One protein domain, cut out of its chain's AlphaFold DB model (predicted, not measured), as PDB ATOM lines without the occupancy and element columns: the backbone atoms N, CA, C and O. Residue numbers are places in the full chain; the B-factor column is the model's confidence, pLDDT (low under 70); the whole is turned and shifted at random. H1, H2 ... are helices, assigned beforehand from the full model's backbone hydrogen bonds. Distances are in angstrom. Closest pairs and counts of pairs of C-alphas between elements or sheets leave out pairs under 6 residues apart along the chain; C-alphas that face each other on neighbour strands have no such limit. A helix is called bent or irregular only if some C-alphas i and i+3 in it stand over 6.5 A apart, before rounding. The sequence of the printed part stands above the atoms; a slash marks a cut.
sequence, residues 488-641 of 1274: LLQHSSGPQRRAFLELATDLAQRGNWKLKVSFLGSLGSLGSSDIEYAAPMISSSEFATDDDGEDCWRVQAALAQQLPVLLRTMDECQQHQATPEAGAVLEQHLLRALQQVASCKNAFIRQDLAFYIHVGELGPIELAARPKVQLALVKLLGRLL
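What this domain is: This is residues 488 to 641 of the 1274 residues of the protein "RRM domain-containing protein" of Eimeria maxima (UniProt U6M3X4). Two layers of helices make a broad slab: H2, H4, H8 and H10 form one row, each packing on the next and running the same way, and H3, H6 and H9 form a second row behind it, also running the same way. The chain passes back and forth between the rows; H7 follows H6 and packs on H4 and H8, while the short H1 packs on H2. The printed part has 154 residues with ten named helices, H1 to H10 in order, and no named strand; the class is all helix. It is compact, with a radius of gyration of the C-alphas of 15.4 A, and spans 46 by 40 by 24 A.

Where its parts are: H1 is residues 488 to 491 and begins at C-alpha 488, (232.169, 320.721, 269.536). H2 is residues 495 to 510, 22.6 A long; H3 is residues 513 to 525, 19.9 A; H4 is residues 528 to 538, 14.2 A. H3 and H4 are irregular: C-alphas 521 and 524 are 7.0 A apart, and C-alphas 533 and 536 are 7.1 A apart. H5 is residues 541 to 544, H6 residues 553 to 561, and H7 residues 563 to 575, 18.8 A long. H8, residues 580 to 599, is the longest helix at 28.9 A and begins at (251.983, 298.517, 270.549). H9 is residues 603 to 615, 18.0 A; H10 is residues 627 to 641, 20.7 A, ending at (257.893, 306.968, 238.120).

How they stand to each other: H1 touches H2 at the C-alphas of Leu 489 and Arg 497, 5.6 A apart. H2 and H3 form a helical hairpin at a shallow tilt of 33 degrees, only just short of steep; Ala 508 and Lys 516 have the closest C-alphas, 5.0 A. H2 touches H4 at Thr 505 and Ala 534, C-alphas 6.7 A apart. H3 touches H6, the same way at 7 degrees, with the C-alphas of Val 517 and Val 555 closest at 5.6 A. H5 only just touches H6, with 3 pairs of C-alphas within 8 A. H6 touches H9, the same way at 1 degrees, closest at the C-alphas of Ala 557 and Ile 605, 6.1 A. H8 is the hub, touching five helices: it forms a hairpin with H7, opposite ways at 12 degrees, closest at the C-alphas of Gln 574 and Gly 583, 6.4 A. It touches H4 at a steep tilt of 45 degrees, H6 with residues 593 to 597 alone, and H10 the same way at 2 degrees; it touches H9 only at the corner, and only just, with 3 pairs of C-alphas within 8 A. In H2, H6, H7, H8, H9 and H10 every O i to N i+4 pair is within hydrogen-bond range; H3 has 7 of 9 and H4 5 of 7, while H1 and H5 are too short for such a pair.

The domain as a whole: The two C-alphas farthest apart, those of Pro 495 and Leu 641, are 46.8 A apart. The printed part has no cut. The link from H9 to H10, 11 residues, is long. The mean pLDDT of the printed part is 79.9; residues 577 to 579, 582, 612 to 625 and 640 to 641 are under 70.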
ATOM      1  N   LEU A 488     232.545 321.270 268.225       79.06
ATOM      2  CA  LEU A 488     232.169 320.721 269.536       79.06
ATOM      3  C   LEU A 488     233.113 319.603 270.033       79.06
ATOM      4  O   LEU A 488     233.277 319.432 271.246       79.06
ATOM      5  N   LEU A 489     233.808 318.880 269.145       85.56
ATOM      6  CA  LEU A 489     234.840 317.895 269.518       85.56
ATOM      7  C   LEU A 489     236.048 318.501 270.253       85.56
ATOM      8  O   LEU A 489     236.708 317.803 271.030       85.56
ATOM      9  N   GLN A 490     236.322 319.790 270.042       82.25
ATOM     10  CA  GLN A 490     237.421 320.509 270.698       82.25
ATOM     11  C   GLN A 490     237.075 320.923 272.142       82.25
ATOM     12  O   GLN A 490     237.974 321.088 272.964       82.25
ATOM     13  N   HIS A 491     235.784 321.052 272.469       77.56
ATOM     14  CA  HIS A 491     235.294 321.516 273.778       77.56
ATOM     15  C   HIS A 491     234.654 320.420 274.644       77.56
ATOM     16  O   HIS A 491     234.450 320.609 275.844       77.56
ATOM     17  N   SER A 492     234.316 319.277 274.050       80.50
ATOM     18  CA  SER A 492     233.695 318.144 274.738       80.50
ATOM     19  C   SER A 492     234.721 317.266 275.458       80.50
ATOM     20  O   SER A 492     235.884 317.173 275.067       80.50
ATOM     21  N   SER A 493     234.295 316.585 276.527       86.81
ATOM     22  CA  SER A 493     235.178 315.728 277.332       86.81
ATOM     23  C   SER A 493     234.580 314.345 277.596       86.81
ATOM     24  O   SER A 493     233.360 314.159 277.623       86.81
ATOM     25  N   GLY A 494     235.453 313.346 277.767       88.62
ATOM     26  CA  GLY A 494     235.061 311.979 278.114       88.62
ATOM     27  C   GLY A 494     234.010 311.384 277.156       88.62
ATOM     28  O   GLY A 494     234.225 311.405 275.941       88.62
ATOM     29  N   PRO A 495     232.873 310.860 277.662       82.38
ATOM     30  CA  PRO A 495     231.825 310.262 276.828       82.38
ATOM     31  C   PRO A 495     231.244 311.198 275.761       82.38
ATOM     32  O   PRO A 495     230.919 310.734 274.672       82.38
ATOM     33  N   GLN A 496     231.149 312.504 276.045       77.75
ATOM     34  CA  GLN A 496     230.583 313.492 275.117       77.75
ATOM     35  C   GLN A 496     231.385 313.530 273.812       77.75
ATOM     36  O   GLN A 496     230.832 313.491 272.717       77.75
ATOM     37  N   ARG A 497     232.716 313.538 273.951       88.81
ATOM     38  CA  ARG A 497     233.670 313.593 272.843       88.81
ATOM     39  C   ARG A 497     233.604 312.339 271.974       88.81
ATOM     40  O   ARG A 497     233.663 312.440 270.757       88.81
ATOM     41  N   ARG A 498     233.399 311.162 272.583       86.94
ATOM     42  CA  ARG A 498     233.152 309.922 271.829       86.94
ATOM     43  C   ARG A 498     231.847 309.991 271.033       86.94
ATOM     44  O   ARG A 498     231.883 309.671 269.855       86.94
ATOM     45  N   ALA A 499     230.748 310.454 271.629       81.94
ATOM     46  CA  ALA A 499     229.459 310.549 270.939       81.94
ATOM     47  C   ALA A 499     229.496 311.524 269.743       81.94
ATOM     48  O   ALA A 499     228.995 311.205 268.666       81.94
ATOM     49  N   PHE A 500     230.151 312.683 269.891       85.75
ATOM     50  CA  PHE A 500     230.374 313.602 268.768       85.75
ATOM     51  C   PHE A 500     231.284 313.002 267.687       85.75
ATOM     52  O   PHE A 500     231.063 313.246 266.504       85.75
ATOM     53  N   LEU A 501     232.286 312.205 268.066       91.50
ATOM     54  CA  LEU A 501     233.197 311.579 267.110       91.50
ATOM     55  C   LEU A 501     232.511 310.446 266.344       91.50
ATOM     56  O   LEU A 501     232.676 310.356 265.134       91.50
ATOM     57  N   GLU A 502     231.688 309.654 267.033       91.06
ATOM     58  CA  GLU A 502     230.790 308.654 266.452       91.06
ATOM     59  C   GLU A 502     229.874 309.295 265.407       91.06
ATOM     60  O   GLU A 502     229.886 308.871 264.249       91.06
ATOM     61  N   LEU A 503     229.192 310.389 265.762       86.50
ATOM     62  CA  LEU A 503     228.358 311.152 264.832       86.50
ATOM     63  C   LEU A 503     229.155 311.722 263.644       86.50
ATOM     64  O   LEU A 503     228.718 311.599 262.501       86.50
ATOM     65  N   ALA A 504     230.335 312.306 263.880       90.62
ATOM     66  CA  ALA A 504     231.189 312.828 262.813       90.62
ATOM     67  C   ALA A 504     231.656 311.722 261.851       90.62
ATOM     68  O   ALA A 504     231.666 311.929 260.637       90.62
ATOM     69  N   THR A 505     232.001 310.537 262.371       92.62
ATOM     70  CA  THR A 505     232.355 309.381 261.537       92.62
ATOM     71  C   THR A 505     231.155 308.820 260.777       92.62
ATOM     72  O   THR A 505     231.293 308.510 259.601       92.62
ATOM     73  N   ASP A 506     229.962 308.758 261.371       88.88
ATOM     74  CA  ASP A 506     228.770 308.248 260.683       88.88
ATOM     75  C   ASP A 506     228.329 309.181 259.536       88.88
ATOM     76  O   ASP A 506     228.135 308.733 258.402       88.88
ATOM     77  N   LEU A 507     228.304 310.498 259.793       86.25
ATOM     78  CA  LEU A 507     228.070 311.537 258.781       86.25
ATOM     79  C   LEU A 507     229.114 311.498 257.654       86.25
ATOM     80  O   LEU A 507     228.773 311.686 256.486       86.25
ATOM     81  N   ALA A 508     230.385 311.243 257.977       91.94
ATOM     82  CA  ALA A 508     231.442 311.129 256.980       91.94
ATOM     83  C   ALA A 508     231.384 309.796 256.205       91.94
ATOM     84  O   ALA A 508     231.655 309.782 255.007       91.94
ATOM     85  N   GLN A 509     231.005 308.680 256.836       90.44
ATOM     86  CA  GLN A 509     230.928 307.370 256.181       90.44
ATOM     87  C   GLN A 509     229.736 307.273 255.222       90.44
ATOM     88  O   GLN A 509     229.918 306.841 254.083       90.44
ATOM     89  N   ARG A 510     228.537 307.690 255.660       84.25
ATOM     90  CA  ARG A 510     227.309 307.679 254.837       84.25
ATOM     91  C   ARG A 510     227.228 308.858 253.863       84.25
ATOM     92  O   ARG A 510     226.423 308.843 252.938       84.25
ATOM     93  N   GLY A 511     228.044 309.883 254.084       85.12
ATOM     94  CA  GLY A 511     228.028 311.122 253.328       85.12
ATOM     95  C   GLY A 511     228.619 311.042 251.921       85.12
ATOM     96  O   GLY A 511     229.639 310.395 251.693       85.12
ATOM     97  N   ASN A 512     228.054 311.831 251.003       88.06
ATOM     98  CA  ASN A 512     228.667 312.150 249.709       88.06
ATOM     99  C   ASN A 512     230.120 312.652 249.881       88.06
ATOM    100  O   ASN A 512     230.472 313.237 250.908       88.06
ATOM    101  N   TRP A 513     230.960 312.510 248.849       90.31
ATOM    102  CA  TRP A 513     232.395 312.854 248.884       90.31
ATOM    103  C   TRP A 513     232.737 314.237 249.477       90.31
ATOM    104  O   TRP A 513     233.832 314.403 250.013       90.31
ATOM    105  N   LYS A 514     231.831 315.225 249.416       89.12
ATOM    106  CA  LYS A 514     231.995 316.534 250.077       89.12
ATOM    107  C   LYS A 514     232.177 316.417 251.596       89.12
ATOM    108  O   LYS A 514     233.084 317.040 252.136       89.12
ATOM    109  N   LEU A 515     231.355 315.602 252.262       88.69
ATOM    110  CA  LEU A 515     231.439 315.327 253.704       88.69
ATOM    111  C   LEU A 515     232.762 314.643 254.048       88.69
ATOM    112  O   LEU A 515     233.471 315.087 254.947       88.69
ATOM    113  N   LYS A 516     233.142 313.629 253.259       93.62
ATOM    114  CA  LYS A 516     234.434 312.936 253.386       93.62
ATOM    115  C   LYS A 516     235.610 313.917 253.285       93.62
ATOM    116  O   LYS A 516     236.564 313.804 254.047       93.62
ATOM    117  N   VAL A 517     235.529 314.915 252.398       91.75
ATOM    118  CA  VAL A 517     236.545 315.975 252.262       91.75
ATOM    119  C   VAL A 517     236.529 316.980 253.426       91.75
ATOM    120  O   VAL A 517     237.616 317.331 253.875       91.75
ATOM    121  N   SER A 518     235.369 317.402 253.957       88.69
ATOM    122  CA  SER A 518     235.315 318.260 255.166       88.69
ATOM    123  C   SER A 518     235.907 317.541 256.381       88.69
ATOM    124  O   SER A 518     236.806 318.067 257.033       88.69
ATOM    125  N   PHE A 519     235.500 316.285 256.619       94.81
ATOM    126  CA  PHE A 519     236.036 315.454 257.702       94.81
ATOM    127  C   PHE A 519     237.562 315.331 257.627       94.81
ATOM    128  O   PHE A 519     238.253 315.535 258.622       94.81
ATOM    129  N   LEU A 520     238.092 315.044 256.430       94.19
ATOM    130  CA  LEU A 520     239.533 315.010 256.185       94.19
ATOM    131  C   LEU A 520     240.184 316.372 256.459       94.19
ATOM    132  O   LEU A 520     241.172 316.426 257.184       94.19
ATOM    133  N   GLY A 521     239.629 317.462 255.918       92.50
ATOM    134  CA  GLY A 521     240.111 318.831 256.133       92.50
ATOM    135  C   GLY A 521     240.310 319.171 257.612       92.50
ATOM    136  O   GLY A 521     241.335 319.741 257.987       92.50
ATOM    137  N   SER A 522     239.368 318.733 258.444       91.12
ATOM    138  CA  SER A 522     239.334 319.007 259.878       91.12
ATOM    139  C   SER A 522     240.161 318.055 260.754       91.12
ATOM    140  O   SER A 522     240.285 318.318 261.953       91.12
ATOM    141  N   LEU A 523     240.793 317.004 260.200       90.88
ATOM    142  CA  LEU A 523     241.656 316.091 260.972       90.88
ATOM    143  C   LEU A 523     242.785 316.827 261.706       90.88
ATOM    144  O   LEU A 523     243.161 316.422 262.799       90.88
ATOM    145  N   GLY A 524     243.287 317.936 261.151       89.06
ATOM    146  CA  GLY A 524     244.304 318.777 261.796       89.06
ATOM    147  C   GLY A 524     243.875 319.447 263.112       89.06
ATOM    148  O   GLY A 524     244.724 320.026 263.782       89.06
ATOM    149  N   SER A 525     242.590 319.373 263.482       86.56
ATOM    150  CA  SER A 525     242.042 319.849 264.765       86.56
ATOM    151  C   SER A 525     241.695 318.733 265.760       86.56
ATOM    152  O   SER A 525     241.341 319.013 266.906       86.56
ATOM    153  N   LEU A 526     241.781 317.469 265.335       90.31
ATOM    154  CA  LEU A 526     241.465 316.317 266.170       90.31
ATOM    155  C   LEU A 526     242.686 315.876 266.985       90.31
ATOM    156  O   LEU A 526     243.828 315.987 266.544       90.31
ATOM    157  N   GLY A 527     242.440 315.341 268.181       90.75
ATOM    158  CA  GLY A 527     243.493 314.756 269.003       90.75
ATOM    159  C   GLY A 527     243.936 313.399 268.460       90.75
ATOM    160  O   GLY A 527     243.180 312.706 267.774       90.75
ATOM    161  N   SER A 528     245.141 312.968 268.827       88.94
ATOM    162  CA  SER A 528     245.681 311.653 268.454       88.94
ATOM    163  C   SER A 528     244.744 310.493 268.837       88.94
ATOM    164  O   SER A 528     244.533 309.591 268.028       88.94
ATOM    165  N   SER A 529     244.071 310.576 269.993       89.06
ATOM    166  CA  SER A 529     243.023 309.632 270.430       89.06
ATOM    167  C   SER A 529     241.823 309.521 269.483       89.06
ATOM    168  O   SER A 529     241.190 308.471 269.392       89.06
ATOM    169  N   ASP A 530     241.474 310.616 268.812       92.81
ATOM    170  CA  ASP A 530     240.281 310.711 267.965       92.81
ATOM    171  C   ASP A 530     240.609 310.251 266.547       92.81
ATOM    172  O   ASP A 530     239.811 309.593 265.885       92.81
ATOM    173  N   ILE A 531     241.831 310.546 266.103       91.56
ATOM    174  CA  ILE A 531     242.394 310.042 264.855       91.56
ATOM    175  C   ILE A 531     242.609 308.525 264.945       91.56
ATOM    176  O   ILE A 531     242.312 307.825 263.979       91.56
ATOM    177  N   GLU A 532     243.019 307.989 266.101       88.12
ATOM    178  CA  GLU A 532     243.049 306.540 266.358       88.12
ATOM    179  C   GLU A 532     241.651 305.907 266.216       88.12
ATOM    180  O   GLU A 532     241.508 304.878 265.556       88.12
ATOM    181  N   TYR A 533     240.609 306.556 266.752       91.88
ATOM    182  CA  TYR A 533     239.218 306.106 266.626       91.88
ATOM    183  C   TYR A 533     238.686 306.204 265.181       91.88
ATOM    184  O   TYR A 533     237.986 305.305 264.719       91.88
ATOM    185  N   ALA A 534     239.028 307.264 264.442       92.88
ATOM    186  CA  ALA A 534     238.571 307.488 263.067       92.88
ATOM    187  C   ALA A 534     239.355 306.686 262.004       92.88
ATOM    188  O   ALA A 534     238.848 306.443 260.903       92.88
ATOM    189  N   ALA A 535     240.584 306.253 262.304       90.56
ATOM    190  CA  ALA A 535     241.468 305.565 261.360       90.56
ATOM    191  C   ALA A 535     240.870 304.317 260.670       90.56
ATOM    192  O   ALA A 535     241.127 304.154 259.468       90.56
ATOM    193  N   PRO A 536     240.066 303.454 261.332       90.75
ATOM    194  CA  PRO A 536     239.414 302.319 260.681       90.75
ATOM    195  C   PRO A 536     238.445 302.743 259.570       90.75
ATOM    196  O   PRO A 536     238.466 302.138 258.496       90.75
ATOM    197  N   MET A 537     237.661 303.808 259.790       93.25
ATOM    198  CA  MET A 537     236.738 304.371 258.796       93.25
ATOM    199  C   MET A 537     237.507 304.969 257.616       93.25
ATOM    200  O   MET A 537     237.272 304.569 256.474       93.25
ATOM    201  N   ILE A 538     238.467 305.866 257.888       91.50
ATOM    202  CA  ILE A 538     239.305 306.533 256.870       91.50
ATOM    203  C   ILE A 538     240.002 305.500 255.963       91.50
ATOM    204  O   ILE A 538     240.217 305.736 254.777       91.50
ATOM    205  N   SER A 539     240.325 304.332 256.525       86.62
ATOM    206  CA  SER A 539     241.054 303.242 255.866       86.62
ATOM    207  C   SER A 539     240.167 302.092 255.375       86.62
ATOM    208  O   SER A 539     240.668 300.994 255.083       86.62
ATOM    209  N   SER A 540     238.857 302.305 255.306       89.50
ATOM    210  CA  SER A 540     237.948 301.447 254.548       89.50
ATOM    211  C   SER A 540     238.137 301.674 253.038       89.50
ATOM    212  O   SER A 540     238.727 302.663 252.595       89.50
ATOM    213  N   SER A 541     237.658 300.745 252.209       85.19
ATOM    214  CA  SER A 541     237.511 301.005 250.769       85.19
ATOM    215  C   SER A 541     236.373 301.992 250.494       85.19
ATOM    216  O   SER A 541     236.523 302.861 249.644       85.19
ATOM    217  N   GLU A 542     235.288 301.889 251.264       88.31
ATOM    218  CA  GLU A 542     234.050 302.674 251.146       88.31
ATOM    219  C   GLU A 542     234.257 304.178 251.389       88.31
ATOM    220  O   GLU A 542     233.567 305.014 250.806       88.31
ATOM    221  N   PHE A 543     235.238 304.557 252.211       88.38
ATOM    222  CA  PHE A 543     235.595 305.961 252.405       88.38
ATOM    223  C   PHE A 543     236.325 306.554 251.187       88.38
ATOM    224  O   PHE A 543     236.150 307.727 250.876       88.38
ATOM    225  N   ALA A 544     237.099 305.754 250.447       86.00
ATOM    226  CA  ALA A 544     237.809 306.221 249.253       86.00
ATOM    227  C   ALA A 544     236.932 306.274 247.984       86.00
ATOM    228  O   ALA A 544     237.365 306.853 246.981       86.00
ATOM    229  N   THR A 545     235.732 305.683 248.019       84.69
ATOM    230  CA  THR A 545     234.767 305.684 246.912       84.69
ATOM    231  C   THR A 545     233.667 306.735 247.074       84.69
ATOM    232  O   THR A 545     233.352 307.179 248.185       84.69
ATOM    233  N   ASP A 546     233.079 307.142 245.952       82.50
ATOM    234  CA  ASP A 546     231.831 307.913 245.908       82.50
ATOM    235  C   ASP A 546     230.584 307.004 245.953       82.50
ATOM    236  O   ASP A 546     230.678 305.795 246.177       82.50
ATOM    237  N   ASP A 547     229.409 307.617 245.796       77.06
ATOM    238  CA  ASP A 547     228.094 306.983 245.946       77.06
ATOM    239  C   ASP A 547     227.758 306.003 244.800       77.06
ATOM    240  O   ASP A 547     226.859 305.171 244.953       77.06
ATOM    241  N   ASP A 548     228.499 306.088 243.685       78.94
ATOM    242  CA  ASP A 548     228.476 305.160 242.545       78.94
ATOM    243  C   ASP A 548     229.463 303.982 242.730       78.94
ATOM    244  O   ASP A 548     229.450 303.019 241.959       78.94
ATOM    245  N   GLY A 549     230.318 304.035 243.761       79.31
ATOM    246  CA  GLY A 549     231.345 303.030 244.051       79.31
ATOM    247  C   GLY A 549     232.652 303.193 243.262       79.31
ATOM    248  O   GLY A 549     233.481 302.281 243.282       79.31
ATOM    249  N   GLU A 550     232.864 304.320 242.577       78.62
ATOM    250  CA  GLU A 550     234.094 304.611 241.830       78.62
ATOM    251  C   GLU A 550     235.143 305.338 242.693       78.62
ATOM    252  O   GLU A 550     234.858 305.877 243.763       78.62
ATOM    253  N   ASP A 551     236.403 305.327 242.236       79.50
ATOM    254  CA  ASP A 551     237.536 305.985 242.909       79.50
ATOM    255  C   ASP A 551     237.332 307.513 242.986       79.50
ATOM    256  O   ASP A 551     237.674 308.245 242.045       79.50
ATOM    257  N   CYS A 552     236.850 308.033 244.121       86.88
ATOM    258  CA  CYS A 552     236.619 309.465 244.257       86.88
ATOM    259  C   CYS A 552     237.939 310.222 244.454       86.88
ATOM    260  O   CYS A 552     238.433 310.430 245.567       86.88
ATOM    261  N   TRP A 553     238.503 310.690 243.339       85.69
ATOM    262  CA  TRP A 553     239.786 311.395 243.294       85.69
ATOM    263  C   TRP A 553     239.866 312.601 244.242       85.69
ATOM    264  O   TRP A 553     240.956 312.952 244.679       85.69
ATOM    265  N   ARG A 554     238.734 313.230 244.589       88.25
ATOM    266  CA  ARG A 554     238.690 314.363 245.527       88.25
ATOM    267  C   ARG A 554     238.950 313.937 246.970       88.25
ATOM    268  O   ARG A 554     239.734 314.593 247.649       88.25
ATOM    269  N   VAL A 555     238.378 312.812 247.405       90.50
ATOM    270  CA  VAL A 555     238.673 312.235 248.727       90.50
ATOM    271  C   VAL A 555     240.118 311.740 248.767       90.50
ATOM    272  O   VAL A 555     240.838 312.022 249.718       90.50
ATOM    273  N   GLN A 556     240.587 311.091 247.696       87.12
ATOM    274  CA  GLN A 556     241.976 310.619 247.592       87.12
ATOM    275  C   GLN A 556     242.996 311.777 247.600       87.12
ATOM    276  O   GLN A 556     244.069 311.634 248.183       87.12
ATOM    277  N   ALA A 557     242.665 312.937 247.018       86.12
ATOM    278  CA  ALA A 557     243.489 314.146 247.092       86.12
ATOM    279  C   ALA A 557     243.513 314.756 248.506       86.12
ATOM    280  O   ALA A 557     244.591 315.031 249.029       86.12
ATOM    281  N   ALA A 558     242.355 314.905 249.158       89.69
ATOM    282  CA  ALA A 558     242.283 315.400 250.535       89.69
ATOM    283  C   ALA A 558     243.023 314.468 251.520       89.69
ATOM    284  O   ALA A 558     243.753 314.930 252.394       89.69
ATOM    285  N   LEU A 559     242.920 313.149 251.327       91.25
ATOM    286  CA  LEU A 559     243.627 312.142 252.123       91.25
ATOM    287  C   LEU A 559     245.152 312.222 251.932       91.25
ATOM    288  O   LEU A 559     245.905 312.018 252.882       91.25
ATOM    289  N   ALA A 560     245.617 312.565 250.725       86.81
ATOM    290  CA  ALA A 560     247.030 312.826 250.454       86.81
ATOM    291  C   ALA A 560     247.531 314.105 251.152       86.81
ATOM    292  O   ALA A 560     248.623 314.102 251.716       86.81
ATOM    293  N   GLN A 561     246.724 315.171 251.160       89.00
ATOM    294  CA  GLN A 561     247.047 316.441 251.826       89.00
ATOM    295  C   GLN A 561     247.115 316.306 253.356       89.00
ATOM    296  O   GLN A 561     247.944 316.951 253.990       89.00
ATOM    297  N   GLN A 562     246.298 315.428 253.946       91.38
ATOM    298  CA  GLN A 562     246.245 315.180 255.395       91.38
ATOM    299  C   GLN A 562     247.234 314.107 255.883       91.38
ATOM    300  O   GLN A 562     247.373 313.874 257.085       91.38
ATOM    301  N   LEU A 563     247.981 313.478 254.970       87.00
ATOM    302  CA  LEU A 563     249.003 312.482 255.294       87.00
ATOM    303  C   LEU A 563     250.039 312.955 256.347       87.00
ATOM    304  O   LEU A 563     250.391 312.142 257.202       87.00
ATOM    305  N   PRO A 564     250.517 314.222 256.367       87.69
ATOM    306  CA  PRO A 564     251.446 314.692 257.400       87.69
ATOM    307  C   PRO A 564     250.826 314.740 258.804       87.69
ATOM    308  O   PRO A 564     251.517 314.456 259.779       87.69
ATOM    309  N   VAL A 565     249.525 315.044 258.917       87.44
ATOM    310  CA  VAL A 565     248.790 315.043 260.196       87.44
ATOM    311  C   VAL A 565     248.670 313.615 260.730       87.44
ATOM    312  O   VAL A 565     248.991 313.359 261.888       87.44
ATOM    313  N   LEU A 566     248.296 312.668 259.863       86.38
ATOM    314  CA  LEU A 566     248.223 311.241 260.201       86.38
ATOM    315  C   LEU A 566     249.599 310.654 260.578       86.38
ATOM    316  O   LEU A 566     249.688 309.788 261.445       86.38
ATOM    317  N   LEU A 567     250.682 311.125 259.950       85.69
ATOM    318  CA  LEU A 567     252.050 310.725 260.297       85.69
ATOM    319  C   LEU A 567     252.499 311.285 261.653       85.69
ATOM    320  O   LEU A 567     253.096 310.547 262.431       85.69
ATOM    321  N   ARG A 568     252.192 312.552 261.958       86.00
ATOM    322  CA  ARG A 568     252.552 313.180 263.239       86.00
ATOM    323  C   ARG A 568     251.833 312.523 264.418       86.00
ATOM    324  O   ARG A 568     252.468 312.187 265.413       86.00
ATOM    325  N   THR A 569     250.534 312.264 264.291       82.62
ATOM    326  CA  THR A 569     249.753 311.659 265.382       82.62
ATOM    327  C   THR A 569     250.114 310.192 265.632       82.62
ATOM    328  O   THR A 569     250.082 309.749 266.778       82.62
ATOM    329  N   MET A 570     250.602 309.460 264.619       80.94
ATOM    330  CA  MET A 570     251.269 308.164 264.831       80.94
ATOM    331  C   MET A 570     252.510 308.259 265.737       80.94
ATOM    332  O   MET A 570     252.768 307.336 266.513       80.94
ATOM    333  N   ASP A 571     253.307 309.324 265.623       83.75
ATOM    334  CA  ASP A 571     254.512 309.528 266.440       83.75
ATOM    335  C   ASP A 571     254.139 309.890 267.880       83.75
ATOM    336  O   ASP A 571     254.730 309.352 268.816       83.75
ATOM    337  N   GLU A 572     253.114 310.723 268.063       84.19
ATOM    338  CA  GLU A 572     252.552 311.077 269.371       84.19
ATOM    339  C   GLU A 572     251.985 309.843 270.100       84.19
ATOM    340  O   GLU A 572     252.368 309.579 271.242       84.19
ATOM    341  N   CYS A 573     251.164 309.015 269.434       77.31
ATOM    342  CA  CYS A 573     250.662 307.755 270.003       77.31
ATOM    343  C   CYS A 573     251.803 306.821 270.452       77.31
ATOM    344  O   CYS A 573     251.720 306.203 271.516       77.31
ATOM    345  N   GLN A 574     252.890 306.726 269.675       75.88
ATOM    346  CA  GLN A 574     254.048 305.894 270.034       75.88
ATOM    347  C   GLN A 574     254.874 306.475 271.194       75.88
ATOM    348  O   GLN A 574     255.408 305.706 271.993       75.88
ATOM    349  N   GLN A 575     254.960 307.801 271.328       82.00
ATOM    350  CA  GLN A 575     255.648 308.451 272.452       82.00
ATOM    351  C   GLN A 575     254.878 308.306 273.775       82.00
ATOM    352  O   GLN A 575     255.493 308.104 274.822       82.00
ATOM    353  N   HIS A 576     253.543 308.338 273.739       75.50
ATOM    354  CA  HIS A 576     252.687 308.270 274.932       75.50
ATOM    355  C   HIS A 576     252.431 306.854 275.488       75.50
ATOM    356  O   HIS A 576     251.571 306.686 276.350       75.50
ATOM    357  N   GLN A 577     253.180 305.837 275.044       54.84
ATOM    358  CA  GLN A 577     253.007 304.433 275.460       54.84
ATOM    359  C   GLN A 577     251.583 303.881 275.229       54.84
ATOM    360  O   GLN A 577     251.131 302.996 275.960       54.84
ATOM    361  N   ALA A 578     250.891 304.349 274.180       57.94
ATOM    362  CA  ALA A 578     249.723 303.637 273.663       57.94
ATOM    363  C   ALA A 578     250.112 302.187 273.315       57.94
ATOM    364  O   ALA A 578     251.283 301.891 273.045       57.94
ATOM    365  N   THR A 579     249.151 301.257 273.346       63.53
ATOM    366  CA  THR A 579     249.477 299.834 273.180       63.53
ATOM    367  C   THR A 579     250.186 299.597 271.837       63.53
ATOM    368  O   THR A 579     249.812 300.186 270.818       63.53
ATOM    369  N   PRO A 580     251.217 298.729 271.782       70.69
ATOM    370  CA  PRO A 580     251.983 298.517 270.549       70.69
ATOM    371  C   PRO A 580     251.131 297.944 269.403       70.69
ATOM    372  O   PRO A 580     251.526 298.017 268.241       70.69
ATOM    373  N   GLU A 581     249.951 297.406 269.722       72.56
ATOM    374  CA  GLU A 581     248.941 296.961 268.766       72.56
ATOM    375  C   GLU A 581     248.257 298.145 268.061       72.56
ATOM    376  O   GLU A 581     248.187 298.138 266.834       72.56
ATOM    377  N   ALA A 582     247.853 299.195 268.788       65.00
ATOM    378  CA  ALA A 582     247.233 300.395 268.212       65.00
ATOM    379  C   ALA A 582     248.151 301.073 267.181       65.00
ATOM    380  O   ALA A 582     247.759 301.310 266.037       65.00
ATOM    381  N   GLY A 583     249.426 301.275 267.534       73.25
ATOM    382  CA  GLY A 583     250.423 301.841 266.618       73.25
ATOM    383  C   GLY A 583     250.694 300.975 265.376       73.25
ATOM    384  O   GLY A 583     250.994 301.511 264.309       73.25
ATOM    385  N   ALA A 584     250.569 299.648 265.481       78.00
ATOM    386  CA  ALA A 584     250.718 298.727 264.350       78.00
ATOM    387  C   ALA A 584     249.471 298.691 263.448       78.00
ATOM    388  O   ALA A 584     249.598 298.613 262.223       78.00
ATOM    389  N   VAL A 585     248.277 298.789 264.040       74.25
ATOM    390  CA  VAL A 585     246.998 298.928 263.331       74.25
ATOM    391  C   VAL A 585     246.969 300.244 262.551       74.25
ATOM    392  O   VAL A 585     246.687 300.231 261.352       74.25
ATOM    393  N   LEU A 586     247.376 301.356 263.171       70.06
ATOM    394  CA  LEU A 586     247.470 302.663 262.518       70.06
ATOM    395  C   LEU A 586     248.538 302.687 261.403       70.06
ATOM    396  O   LEU A 586     248.278 303.216 260.323       70.06
ATOM    397  N   GLU A 587     249.687 302.014 261.581       80.31
ATOM    398  CA  GLU A 587     250.677 301.811 260.504       80.31
ATOM    399  C   GLU A 587     250.070 301.043 259.314       80.31
ATOM    400  O   GLU A 587     250.236 301.445 258.160       80.31
ATOM    401  N   GLN A 588     249.341 299.953 259.568       81.50
ATOM    402  CA  GLN A 588     248.686 299.159 258.523       81.50
ATOM    403  C   GLN A 588     247.581 299.942 257.793       81.50
ATOM    404  O   GLN A 588     247.408 299.782 256.580       81.50
ATOM    405  N   HIS A 589     246.859 300.797 258.514       75.56
ATOM    406  CA  HIS A 589     245.835 301.694 257.987       75.56
ATOM    407  C   HIS A 589     246.432 302.783 257.081       75.56
ATOM    408  O   HIS A 589     246.062 302.863 255.907       75.56
ATOM    409  N   LEU A 590     247.457 303.509 257.543       76.50
ATOM    410  CA  LEU A 590     248.185 304.492 256.729       76.50
ATOM    411  C   LEU A 590     248.807 303.857 255.471       76.50
ATOM    412  O   LEU A 590     248.754 304.418 254.376       76.50
ATOM    413  N   LEU A 591     249.355 302.642 255.599       82.00
ATOM    414  CA  LEU A 591     249.888 301.878 254.470       82.00
ATOM    415  C   LEU A 591     248.817 301.512 253.431       82.00
ATOM    416  O   LEU A 591     249.165 301.344 252.260       82.00
ATOM    417  N   ARG A 592     247.542 301.382 253.820       79.44
ATOM    418  CA  ARG A 592     246.417 301.161 252.897       79.44
ATOM    419  C   ARG A 592     245.973 302.467 252.233       79.44
ATOM    420  O   ARG A 592     245.842 302.473 251.011       79.44
ATOM    421  N   ALA A 593     245.861 303.560 252.990       74.00
ATOM    422  CA  ALA A 593     245.585 304.899 252.459       74.00
ATOM    423  C   ALA A 593     246.608 305.304 251.379       74.00
ATOM    424  O   ALA A 593     246.244 305.645 250.254       74.00
ATOM    425  N   LEU A 594     247.906 305.139 251.664       80.25
ATOM    426  CA  LEU A 594     248.984 305.357 250.689       80.25
ATOM    427  C   LEU A 594     248.835 304.495 249.428       80.25
ATOM    428  O   LEU A 594     249.127 304.958 248.324       80.25
ATOM    429  N   GLN A 595     248.376 303.247 249.562       83.56
ATOM    430  CA  GLN A 595     248.124 302.376 248.413       83.56
ATOM    431  C   GLN A 595     246.923 302.845 247.581       83.56
ATOM    432  O   GLN A 595     247.038 302.826 246.357       83.56
ATOM    433  N   GLN A 596     245.839 303.325 248.207       77.38
ATOM    434  CA  GLN A 596     244.663 303.888 247.524       77.38
ATOM    435  C   GLN A 596     245.033 305.126 246.688       77.38
ATOM    436  O   GLN A 596     244.764 305.164 245.484       77.38
ATOM    437  N   VAL A 597     245.750 306.093 247.276       76.31
ATOM    438  CA  VAL A 597     246.219 307.295 246.555       76.31
ATOM    439  C   VAL A 597     247.159 306.925 245.392       76.31
ATOM    440  O   VAL A 597     247.133 307.557 244.337       76.31
ATOM    441  N   ALA A 598     247.949 305.854 245.520       80.19
ATOM    442  CA  ALA A 598     248.830 305.372 244.450       80.19
ATOM    443  C   ALA A 598     248.121 304.592 243.330       80.19
ATOM    444  O   ALA A 598     248.585 304.605 242.184       80.19
ATOM    445  N   SER A 599     247.022 303.892 243.637       78.38
ATOM    446  CA  SER A 599     246.169 303.277 242.613       78.38
ATOM    447  C   SER A 599     245.427 304.316 241.776       78.38
ATOM    448  O   SER A 599     245.129 304.017 240.617       78.38
ATOM    449  N   CYS A 600     245.222 305.529 242.313       76.75
ATOM    450  CA  CYS A 600     244.501 306.617 241.661       76.75
ATOM    451  C   CYS A 600     244.856 306.761 240.170       76.75
ATOM    452  O   CYS A 600     246.022 306.771 239.743       76.75
ATOM    453  N   LYS A 601     243.806 306.866 239.352       80.62
ATOM    454  CA  LYS A 601     243.898 306.997 237.892       80.62
ATOM    455  C   LYS A 601     244.469 308.377 237.506       80.62
ATOM    456  O   LYS A 601     245.202 308.483 236.524       80.62
ATOM    457  N   ASN A 602     244.204 309.412 238.310       78.75
ATOM    458  CA  ASN A 602     244.616 310.797 238.067       78.75
ATOM    459  C   ASN A 602     246.148 310.971 238.168       78.75
ATOM    460  O   ASN A 602     246.768 310.583 239.156       78.75
ATOM    461  N   ALA A 603     246.774 311.555 237.140       77.50
ATOM    462  CA  ALA A 603     248.210 311.840 237.133       77.50
ATOM    463  C   ALA A 603     248.591 313.023 238.038       77.50
ATOM    464  O   ALA A 603     249.656 312.989 238.645       77.50
ATOM    465  N   PHE A 604     247.713 314.021 238.191       75.69
ATOM    466  CA  PHE A 604     248.003 315.212 238.991       75.69
ATOM    467  C   PHE A 604     248.173 314.862 240.472       75.69
ATOM    468  O   PHE A 604     249.186 315.208 241.055       75.69
ATOM    469  N   ILE A 605     247.269 314.065 241.057       72.31
ATOM    470  CA  ILE A 605     247.382 313.600 242.458       72.31
ATOM    471  C   ILE A 605     248.662 312.780 242.673       72.31
ATOM    472  O   ILE A 605     249.307 312.879 243.711       72.31
ATOM    473  N   ARG A 606     249.060 311.983 241.675       76.88
ATOM    474  CA  ARG A 606     250.300 311.198 241.719       76.88
ATOM    475  C   ARG A 606     251.548 312.089 241.669       76.88
ATOM    476  O   ARG A 606     252.523 311.784 242.350       76.88
ATOM    477  N   GLN A 607     251.513 313.181 240.909       76.25
ATOM    478  CA  GLN A 607     252.582 314.183 240.861       76.25
ATOM    479  C   GLN A 607     252.615 315.049 242.125       76.25
ATOM    480  O   GLN A 607     253.693 315.273 242.663       76.25
ATOM    481  N   ASP A 608     251.457 315.462 242.635       70.62
ATOM    482  CA  ASP A 608     251.307 316.286 243.835       70.62
ATOM    483  C   ASP A 608     251.762 315.516 245.086       70.62
ATOM    484  O   ASP A 608     252.636 315.978 245.812       70.62
ATOM    485  N   LEU A 609     251.327 314.260 245.266       71.56
ATOM    486  CA  LEU A 609     251.858 313.375 246.314       71.56
ATOM    487  C   LEU A 609     253.387 313.216 246.201       71.56
ATOM    488  O   LEU A 609     254.089 313.276 247.209       71.56
ATOM    489  N   ALA A 610     253.922 313.024 244.990       72.69
ATOM    490  CA  ALA A 610     255.367 312.920 244.785       72.69
ATOM    491  C   ALA A 610     256.102 314.238 245.101       72.69
ATOM    492  O   ALA A 610     257.204 314.191 245.644       72.69
ATOM    493  N   PHE A 611     255.490 315.391 244.818       72.81
ATOM    494  CA  PHE A 611     256.000 316.719 245.155       72.81
ATOM    495  C   PHE A 611     255.982 316.959 246.671       72.81
ATOM    496  O   PHE A 611     257.013 317.319 247.230       72.81
ATOM    497  N   TYR A 612     254.883 316.655 247.368       65.88
ATOM    498  CA  TYR A 612     254.799 316.737 248.831       65.88
ATOM    499  C   TYR A 612     255.823 315.828 249.531       65.88
ATOM    500  O   TYR A 612     256.471 316.266 250.479       65.88
ATOM    501  N   ILE A 613     256.062 314.607 249.029       67.12
ATOM    502  CA  ILE A 613     257.128 313.713 249.533       67.12
ATOM    503  C   ILE A 613     258.544 314.269 249.244       67.12
ATOM    504  O   ILE A 613     259.503 313.891 249.915       67.12
ATOM    505  N   HIS A 614     258.700 315.149 248.250       62.69
ATOM    506  CA  HIS A 614     259.990 315.707 247.830       62.69
ATOM    507  C   HIS A 614     260.309 317.090 248.431       62.69
ATOM    508  O   HIS A 614     261.483 317.444 248.536       62.69
ATOM    509  N   VAL A 615     259.284 317.864 248.804       58.62
ATOM    510  CA  VAL A 615     259.380 319.291 249.173       58.62
ATOM    511  C   VAL A 615     258.838 319.588 250.582       58.62
ATOM    512  O   VAL A 615     259.205 320.604 251.166       58.62
ATOM    513  N   GLY A 616     257.981 318.726 251.138       49.75
ATOM    514  CA  GLY A 616     257.319 318.955 252.426       49.75
ATOM    515  C   GLY A 616     258.229 318.843 253.656       49.75
ATOM    516  O   GLY A 616     259.307 318.255 253.616       49.75
ATOM    517  N   GLU A 617     257.739 319.360 254.786       46.25
ATOM    518  CA  GLU A 617     258.448 319.466 256.077       46.25
ATOM    519  C   GLU A 617     258.764 318.124 256.772       46.25
ATOM    520  O   GLU A 617     259.305 318.127 257.876       46.25
ATOM    521  N   LEU A 618     258.465 316.983 256.137       49.16
ATOM    522  CA  LEU A 618     258.817 315.638 256.607       49.16
ATOM    523  C   LEU A 618     260.340 315.457 256.590       49.16
ATOM    524  O   LEU A 618     260.928 314.924 255.643       49.16
ATOM    525  N   GLY A 619     260.988 315.920 257.657       50.91
ATOM    526  CA  GLY A 619     262.431 315.875 257.805       50.91
ATOM    527  C   GLY A 619     262.938 314.439 257.627       50.91
ATOM    528  O   GLY A 619     262.400 313.515 258.242       50.91
ATOM    529  N   PRO A 620     264.020 314.198 256.858       53.53
ATOM    530  CA  PRO A 620     264.500 312.842 256.561       53.53
ATOM    531  C   PRO A 620     265.056 312.082 257.788       53.53
ATOM    532  O   PRO A 620     265.595 310.986 257.643       53.53
ATOM    533  N   ILE A 621     264.934 312.671 258.980       49.22
ATOM    534  CA  ILE A 621     265.256 312.112 260.293       49.22
ATOM    535  C   ILE A 621     264.051 311.340 260.867       49.22
ATOM    536  O   ILE A 621     264.252 310.259 261.409       49.22
ATOM    537  N   GLU A 622     262.814 311.820 260.695       52.69
ATOM    538  CA  GLU A 622     261.600 311.178 261.240       52.69
ATOM    539  C   GLU A 622     261.286 309.877 260.491       52.69
ATOM    540  O   GLU A 622     261.212 308.790 261.069       52.69
ATOM    541  N   LEU A 623     261.249 309.952 259.155       53.75
ATOM    542  CA  LEU A 623     261.070 308.789 258.281       53.75
ATOM    543  C   LEU A 623     262.122 307.690 258.520       53.75
ATOM    544  O   LEU A 623     261.835 306.522 258.263       53.75
ATOM    545  N   ALA A 624     263.320 308.025 259.016       54.34
ATOM    546  CA  ALA A 624     264.385 307.052 259.279       54.34
ATOM    547  C   ALA A 624     264.030 306.018 260.366       54.34
ATOM    548  O   ALA A 624     264.628 304.941 260.385       54.34
ATOM    549  N   ALA A 625     263.045 306.297 261.226       64.00
ATOM    550  CA  ALA A 625     262.600 305.374 262.269       64.00
ATOM    551  C   ALA A 625     261.712 304.219 261.754       64.00
ATOM    552  O   ALA A 625     261.601 303.192 262.424       64.00
ATOM    553  N   ARG A 626     261.069 304.348 260.578       71.38
ATOM    554  CA  ARG A 626     260.010 303.419 260.119       71.38
ATOM    555  C   ARG A 626     260.325 302.731 258.780       71.38
ATOM    556  O   ARG A 626     259.811 303.136 257.733       71.38
ATOM    557  N   PRO A 627     261.095 301.623 258.775       75.44
ATOM    558  CA  PRO A 627     261.541 300.971 257.542       75.44
ATOM    559  C   PRO A 627     260.411 300.356 256.698       75.44
ATOM    560  O   PRO A 627     260.575 300.239 255.485       75.44
ATOM    561  N   LYS A 628     259.254 299.985 257.278       76.81
ATOM    562  CA  LYS A 628     258.096 299.515 256.488       76.81
ATOM    563  C   LYS A 628     257.451 300.661 255.708       76.81
ATOM    564  O   LYS A 628     257.244 300.522 254.504       76.81
ATOM    565  N   VAL A 629     257.180 301.785 256.379       74.50
ATOM    566  CA  VAL A 629     256.599 303.001 255.782       74.50
ATOM    567  C   VAL A 629     257.539 303.572 254.718       74.50
ATOM    568  O   VAL A 629     257.098 303.812 253.595       74.50
ATOM    569  N   GLN A 630     258.848 303.651 254.991       76.50
ATOM    570  CA  GLN A 630     259.852 303.982 253.972       76.50
ATOM    571  C   GLN A 630     259.823 303.016 252.781       76.50
ATOM    572  O   GLN A 630     259.764 303.454 251.636       76.50
ATOM    573  N   LEU A 631     259.853 301.699 253.014       79.81
ATOM    574  CA  LEU A 631     259.851 300.711 251.930       79.81
ATOM    575  C   LEU A 631     258.554 300.760 251.109       79.81
ATOM    576  O   LEU A 631     258.585 300.488 249.907       79.81
ATOM    577  N   ALA A 632     257.427 301.108 251.730       72.88
ATOM    578  CA  ALA A 632     256.174 301.364 251.039       72.88
ATOM    579  C   ALA A 632     256.263 302.633 250.187       72.88
ATOM    580  O   ALA A 632     256.041 302.525 248.988       72.88
ATOM    581  N   LEU A 633     256.682 303.775 250.746       75.81
ATOM    582  CA  LEU A 633     256.892 305.045 250.029       75.81
ATOM    583  C   LEU A 633     257.891 304.921 248.865       75.81
ATOM    584  O   LEU A 633     257.643 305.439 247.780       75.81
ATOM    585  N   VAL A 634     258.976 304.162 249.024       79.69
ATOM    586  CA  VAL A 634     259.945 303.890 247.948       79.69
ATOM    587  C   VAL A 634     259.333 303.015 246.845       79.69
ATOM    588  O   VAL A 634     259.548 303.278 245.662       79.69
ATOM    589  N   LYS A 635     258.515 302.010 247.194       75.69
ATOM    590  CA  LYS A 635     257.719 301.244 246.211       75.69
ATOM    591  C   LYS A 635     256.618 302.094 245.566       75.69
ATOM    592  O   LYS A 635     256.251 301.824 244.425       75.69
ATOM    593  N   LEU A 636     256.108 303.093 246.285       74.38
ATOM    594  CA  LEU A 636     255.132 304.084 245.840       74.38
ATOM    595  C   LEU A 636     255.755 304.922 244.725       74.38
ATOM    596  O   LEU A 636     255.402 304.738 243.565       74.38
ATOM    597  N   LEU A 637     256.779 305.713 245.053       76.44
ATOM    598  CA  LEU A 637     257.543 306.544 244.120       76.44
ATOM    599  C   LEU A 637     258.067 305.730 242.929       76.44
ATOM    600  O   LEU A 637     257.922 306.155 241.788       76.44
ATOM    601  N   GLY A 638     258.591 304.521 243.166       77.44
ATOM    602  CA  GLY A 638     259.037 303.621 242.099       77.44
ATOM    603  C   GLY A 638     257.923 303.217 241.123       77.44
ATOM    604  O   GLY A 638     258.164 303.169 239.921       77.44
ATOM    605  N   ARG A 639     256.694 302.980 241.607       70.50
ATOM    606  CA  ARG A 639     255.520 302.721 240.754       70.50
ATOM    607  C   ARG A 639     255.023 303.979 240.050       70.50
ATOM    608  O   ARG A 639     254.641 303.880 238.890       70.50
ATOM    609  N   LEU A 640     255.033 305.135 240.717       63.38
ATOM    610  CA  LEU A 640     254.635 306.410 240.110       63.38
ATOM    611  C   LEU A 640     255.552 306.740 238.920       63.38
ATOM    612  O   LEU A 640     255.070 306.890 237.801       63.38
ATOM    613  N   LEU A 641     256.870 306.707 239.139       69.50
ATOM    614  CA  LEU A 641     257.893 306.968 238.120       69.50
ATOM    615  C   LEU A 641     257.899 305.938 236.974       69.50
ATOM    616  O   LEU A 641     258.295 306.272 235.862       69.50
TER     617      LEU A 641